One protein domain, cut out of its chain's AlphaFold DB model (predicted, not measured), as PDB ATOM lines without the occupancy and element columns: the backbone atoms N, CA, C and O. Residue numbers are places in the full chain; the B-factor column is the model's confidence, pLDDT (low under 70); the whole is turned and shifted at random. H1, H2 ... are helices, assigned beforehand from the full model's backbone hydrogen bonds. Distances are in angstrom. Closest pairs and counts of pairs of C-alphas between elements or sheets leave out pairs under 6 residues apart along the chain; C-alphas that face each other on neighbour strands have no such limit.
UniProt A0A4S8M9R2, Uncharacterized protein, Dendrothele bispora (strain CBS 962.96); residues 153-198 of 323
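AT A GLANCE: This is residues 153 to 198 of the 323 residues of an uncharacterized protein of Dendrothele bispora (strain CBS 962.96) (UniProt A0A4S8M9R2). With little regular structure, this is a flat piece in which a long unnamed stretch, residues 153 to 169, loops and then runs beside the single long helix H2. At the far end the backbone turns back through the short H1 into H2, and residues 192 to 198 fold back as a tail. The 46 printed residues have two named helices, H1 then H2, and no named strand; the class is all helix, with 18 residues in named elements. It is only just compact, close to loose, with a radius of gyration of the C-alphas of 11.1 A, and spans 32 by 23 by 12 A.

HOW THE PARTS SIT: Go from Leu 153 to H1, residues 170 to 173, then over a tight link of 4 residues to H2, residues 178 to 191. The two are only just apart, their closest C-alphas 8.1 A from each other. In H2 every O i to N i+4 pair is within hydrogen-bond range; H1 is too short for such a pair, and its one O i to N i+3 pair is not within range.

IN THESE COORDINATES: Find C-alpha 170 at (176.965, 152.018, 285.676), where H1 begins. H2 runs 20.1 A from C-alpha 178 at (172.402, 143.138, 280.783) to C-alpha 191 at (157.853, 154.084, 289.233).

THE WHOLE: The C-alphas of Ala 158 and Arg 174, the two farthest apart, are 32.4 A from each other. The printed part has no cut, and no printed residue is under pLDDT 70.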
ATOM      1  N   LEU A 153     160.539 160.740 296.023       76.25
ATOM      2  CA  LEU A 153     160.440 159.297 296.129       76.25
ATOM      3  C   LEU A 153     159.162 158.830 295.420       76.25
ATOM      4  O   LEU A 153     158.055 158.951 295.944       76.25
ATOM      5  N   LEU A 154     159.321 158.330 294.194       78.12
ATOM      6  CA  LEU A 154     158.219 157.801 293.393       78.12
ATOM      7  C   LEU A 154     157.729 156.472 293.973       78.12
ATOM      8  O   LEU A 154     158.529 155.609 294.329       78.12
ATOM      9  N   ARG A 155     156.405 156.297 294.033       83.06
ATOM     10  CA  ARG A 155     155.787 155.018 294.412       83.06
ATOM     11  C   ARG A 155     156.109 153.962 293.359       83.06
ATOM     12  O   ARG A 155     156.168 154.269 292.173       83.06
ATOM     13  N   GLU A 156     156.288 152.720 293.783       85.38
ATOM     14  CA  GLU A 156     156.652 151.606 292.907       85.38
ATOM     15  C   GLU A 156     155.398 150.763 292.638       85.38
ATOM     16  O   GLU A 156     155.199 149.697 293.213       85.38
ATOM     17  N   ASN A 157     154.516 151.257 291.765       84.19
ATOM     18  CA  ASN A 157     153.129 150.801 291.622       84.19
ATOM     19  C   ASN A 157     152.312 151.013 292.916       84.19
ATOM     20  O   ASN A 157     152.099 152.148 293.341       84.19
ATOM     21  N   ALA A 158     151.825 149.923 293.519       81.38
ATOM     22  CA  ALA A 158     151.082 149.933 294.775       81.38
ATOM     23  C   ALA A 158     152.003 150.030 296.004       81.38
ATOM     24  O   ALA A 158     151.534 150.382 297.089       81.38
ATOM     25  N   ASP A 159     153.298 149.756 295.831       83.25
ATOM     26  CA  ASP A 159     154.255 149.673 296.924       83.25
ATOM     27  C   ASP A 159     154.822 151.060 297.287       83.25
ATOM     28  O   ASP A 159     154.946 151.947 296.423       83.25
ATOM     29  N   PRO A 160     155.161 151.301 298.569       86.19
ATOM     30  CA  PRO A 160     155.844 152.523 298.972       86.19
ATOM     31  C   PRO A 160     157.239 152.612 298.321       86.19
ATOM     32  O   PRO A 160     157.824 151.587 297.958       86.19
ATOM     33  N   PRO A 161     157.791 153.826 298.162       83.00
ATOM     34  CA  PRO A 161     159.129 154.000 297.601       83.00
ATOM     35  C   PRO A 161     160.191 153.229 298.397       83.00
ATOM     36  O   PRO A 161     160.162 153.238 299.627       83.00
ATOM     37  N   GLY A 162     161.148 152.605 297.701       82.25
ATOM     38  CA  GLY A 162     162.236 151.849 298.334       82.25
ATOM     39  C   GLY A 162     161.872 150.410 298.708       82.25
ATOM     40  O   GLY A 162     162.628 149.757 299.423       82.25
ATOM     41  N   SER A 163     160.732 149.906 298.227       83.88
ATOM     42  CA  SER A 163     160.339 148.504 298.414       83.88
ATOM     43  C   SER A 163     161.177 147.550 297.558       83.88
ATOM     44  O   SER A 163     161.383 146.394 297.929       83.88
ATOM     45  N   ARG A 164     161.685 148.018 296.414       82.19
ATOM     46  CA  ARG A 164     162.604 147.267 295.549       82.19
ATOM     47  C   ARG A 164     164.063 147.475 295.939       82.19
ATOM     48  O   ARG A 164     164.461 148.526 296.437       82.19
ATOM     49  N   LEU A 165     164.882 146.461 295.650       80.31
ATOM     50  CA  LEU A 165     166.322 146.503 295.894       80.31
ATOM     51  C   LEU A 165     166.985 147.657 295.119       80.31
ATOM     52  O   LEU A 165     166.674 147.864 293.940       80.31
ATOM     53  N   PRO A 166     167.926 148.388 295.745       80.06
ATOM     54  CA  PRO A 166     168.651 149.455 295.077       80.06
ATOM     55  C   PRO A 166     169.533 148.873 293.970       80.06
ATOM     56  O   PRO A 166     170.362 147.996 294.209       80.06
ATOM     57  N   VAL A 167     169.370 149.383 292.750       84.38
ATOM     58  CA  VAL A 167     170.177 148.961 291.600       84.38
ATOM     59  C   VAL A 167     171.339 149.926 291.421       84.38
ATOM     60  O   VAL A 167     171.124 151.119 291.183       84.38
ATOM     61  N   GLN A 168     172.565 149.411 291.521       84.69
ATOM     62  CA  GLN A 168     173.780 150.201 291.329       84.69
ATOM     63  C   GLN A 168     173.851 150.759 289.900       84.69
ATOM     64  O   GLN A 168     173.476 150.097 288.928       84.69
ATOM     65  N   LEU A 169     174.305 152.009 289.776       85.38
ATOM     66  CA  LEU A 169     174.461 152.675 288.486       85.38
ATOM     67  C   LEU A 169     175.774 152.268 287.815       85.38
ATOM     68  O   LEU A 169     176.768 151.982 288.480       85.38
ATOM     69  N   ALA A 170     175.790 152.343 286.482       84.19
ATOM     70  CA  ALA A 170     176.965 152.018 285.676       84.19
ATOM     71  C   ALA A 170     178.199 152.869 286.029       84.19
ATOM     72  O   ALA A 170     179.317 152.386 285.883       84.19
ATOM     73  N   SER A 171     178.002 154.094 286.534       82.25
ATOM     74  CA  SER A 171     179.081 154.954 287.036       82.25
ATOM     75  C   SER A 171     179.822 154.350 288.233       82.25
ATOM     76  O   SER A 171     181.017 154.567 288.371       82.25
ATOM     77  N   VAL A 172     179.140 153.557 289.065       83.38
ATOM     78  CA  VAL A 172     179.729 152.889 290.236       83.38
ATOM     79  C   VAL A 172     180.331 151.542 289.841       83.38
ATOM     80  O   VAL A 172     181.447 151.213 290.222       83.38
ATOM     81  N   THR A 173     179.611 150.761 289.036       81.44
ATOM     82  CA  THR A 173     180.009 149.388 288.672       81.44
ATOM     83  C   THR A 173     181.000 149.310 287.506       81.44
ATOM     84  O   THR A 173     181.448 148.221 287.161       81.44
ATOM     85  N   ARG A 174     181.288 150.435 286.837       74.69
ATOM     86  CA  ARG A 174     182.148 150.570 285.642       74.69
ATOM     87  C   ARG A 174     181.751 149.744 284.401       74.69
ATOM     88  O   ARG A 174     182.398 149.880 283.367       74.69
ATOM     89  N   ALA A 175     180.678 148.946 284.438       72.94
ATOM     90  CA  ALA A 175     180.153 148.239 283.264       72.94
ATOM     91  C   ALA A 175     178.625 148.003 283.332       72.94
ATOM     92  O   ALA A 175     178.144 147.363 284.270       72.94
ATOM     93  N   PRO A 176     177.834 148.445 282.332       79.19
ATOM     94  CA  PRO A 176     176.405 148.150 282.272       79.19
ATOM     95  C   PRO A 176     176.170 146.721 281.756       79.19
ATOM     96  O   PRO A 176     176.025 146.485 280.558       79.19
ATOM     97  N   THR A 177     176.126 145.736 282.654       87.94
ATOM     98  CA  THR A 177     175.721 144.372 282.264       87.94
ATOM     99  C   THR A 177     174.238 144.338 281.883       87.94
ATOM    100  O   THR A 177     173.448 145.123 282.414       87.94
ATOM    101  N   ILE A 178     173.821 143.340 281.102       89.69
ATOM    102  CA  ILE A 178     172.402 143.138 280.783       89.69
ATOM    103  C   ILE A 178     171.507 143.041 282.028       89.69
ATOM    104  O   ILE A 178     170.404 143.578 282.022       89.69
ATOM    105  N   GLN A 179     171.985 142.408 283.104       89.38
ATOM    106  CA  GLN A 179     171.212 142.235 284.334       89.38
ATOM    107  C   GLN A 179     170.913 143.586 284.998       89.38
ATOM    108  O   GLN A 179     169.759 143.901 285.265       89.38
ATOM    109  N   HIS A 180     171.930 144.439 285.133       90.00
ATOM    110  CA  HIS A 180     171.768 145.811 285.618       90.00
ATOM    111  C   HIS A 180     170.752 146.613 284.785       90.00
ATOM    112  O   HIS A 180     169.934 147.347 285.339       90.00
ATOM    113  N   ILE A 181     170.766 146.458 283.456       91.62
ATOM    114  CA  ILE A 181     169.806 147.125 282.563       91.62
ATOM    115  C   ILE A 181     168.384 146.603 282.807       91.62
ATOM    116  O   ILE A 181     167.451 147.401 282.896       91.62
ATOM    117  N   VAL A 182     168.207 145.285 282.944       93.00
ATOM    118  CA  VAL A 182     166.913 144.661 283.268       93.00
ATOM    119  C   VAL A 182     166.365 145.216 284.581       93.00
ATOM    120  O   VAL A 182     165.236 145.706 284.614       93.00
ATOM    121  N   ASP A 183     167.167 145.204 285.641       91.00
ATOM    122  CA  ASP A 183     166.729 145.609 286.977       91.00
ATOM    123  C   ASP A 183     166.379 147.104 287.030       91.00
ATOM    124  O   ASP A 183     165.339 147.484 287.579       91.00
ATOM    125  N   ARG A 184     167.172 147.960 286.365       91.12
ATOM    126  CA  ARG A 184     166.878 149.397 286.229       91.12
ATOM    127  C   ARG A 184     165.594 149.660 285.452       91.12
ATOM    128  O   ARG A 184     164.779 150.465 285.897       91.12
ATOM    129  N   ILE A 185     165.397 149.001 284.309       93.12
ATOM    130  CA  ILE A 185     164.185 149.176 283.499       93.12
ATOM    131  C   ILE A 185     162.952 148.733 284.297       93.12
ATOM    132  O   ILE A 185     161.954 149.449 284.323       93.12
ATOM    133  N   ASN A 186     163.031 147.606 285.010       91.50
ATOM    134  CA  ASN A 186     161.930 147.110 285.834       91.50
ATOM    135  C   ASN A 186     161.552 148.091 286.954       91.50
ATOM    136  O   ASN A 186     160.365 148.263 287.239       91.50
ATOM    137  N   LEU A 187     162.544 148.725 287.590       89.94
ATOM    138  CA  LEU A 187     162.320 149.753 288.605       89.94
ATOM    139  C   LEU A 187     161.649 150.997 288.007       89.94
ATOM    140  O   LEU A 187     160.649 151.463 288.543       89.94
ATOM    141  N   ILE A 188     162.142 151.489 286.866       91.12
ATOM    142  CA  ILE A 188     161.568 152.657 286.178       91.12
ATOM    143  C   ILE A 188     160.123 152.381 285.748       91.12
ATOM    144  O   ILE A 188     159.256 153.235 285.926       91.12
ATOM    145  N   CYS A 189     159.834 151.188 285.222       92.00
ATOM    146  CA  CYS A 189     158.469 150.800 284.878       92.00
ATOM    147  C   CYS A 189     157.555 150.834 286.107       92.00
ATOM    148  O   CYS A 189     156.489 151.436 286.035       92.00
ATOM    149  N   ALA A 190     157.997 150.293 287.248       89.56
ATOM    150  CA  ALA A 190     157.220 150.350 288.486       89.56
ATOM    151  C   ALA A 190     156.970 151.792 288.962       89.56
ATOM    152  O   ALA A 190     155.855 152.125 289.354       89.56
ATOM    153  N   GLN A 191     157.973 152.667 288.864       89.25
ATOM    154  CA  GLN A 191     157.853 154.084 289.233       89.25
ATOM    155  C   GLN A 191     156.878 154.872 288.347       89.25
ATOM    156  O   GLN A 191     156.316 155.875 288.776       89.25
ATOM    157  N   ASN A 192     156.655 154.408 287.114       90.06
ATOM    158  CA  ASN A 192     155.739 155.020 286.152       90.06
ATOM    159  C   ASN A 192     154.402 154.265 286.042       90.06
ATOM    160  O   ASN A 192     153.640 154.506 285.109       90.06
ATOM    161  N   SER A 193     154.100 153.355 286.980       88.69
ATOM    162  CA  SER A 193     152.882 152.525 286.962       88.69
ATOM    163  C   SER A 193     152.723 151.670 285.691       88.69
ATOM    164  O   SER A 193     151.614 151.415 285.220       88.69
ATOM    165  N   LEU A 194     153.842 151.231 285.110       90.44
ATOM    166  CA  LEU A 194     153.902 150.389 283.916       90.44
ATOM    167  C   LEU A 194     154.188 148.928 284.281       90.44
ATOM    168  O   LEU A 194     154.897 148.615 285.239       90.44
ATOM    169  N   LYS A 195     153.674 148.010 283.455       90.56
ATOM    170  CA  LYS A 195     153.957 146.573 283.576       90.56
ATOM    171  C   LYS A 195     155.418 146.265 283.253       90.56
ATOM    172  O   LYS A 195     156.068 146.986 282.497       90.56
ATOM    173  N   GLN A 196     155.907 145.150 283.793       90.56
ATOM    174  CA  GLN A 196     157.258 144.671 283.523       90.56
ATOM    175  C   GLN A 196     157.444 144.388 282.020       90.56
ATOM    176  O   GLN A 196     156.648 143.640 281.442       90.56
ATOM    177  N   PRO A 197     158.469 144.969 281.375       92.31
ATOM    178  CA  PRO A 197     158.735 144.735 279.965       92.31
ATOM    179  C   PRO A 197     159.403 143.376 279.732       92.31
ATOM    180  O   PRO A 197     159.965 142.756 280.635       92.31
ATOM    181  N   THR A 198     159.359 142.907 278.485       94.69
ATOM    182  CA  THR A 198     160.030 141.666 278.085       94.69
ATOM    183  C   THR A 198     161.551 141.839 278.071       94.69
ATOM    184  O   THR A 198     162.073 142.929 277.827       94.69
TER     185      THR A 198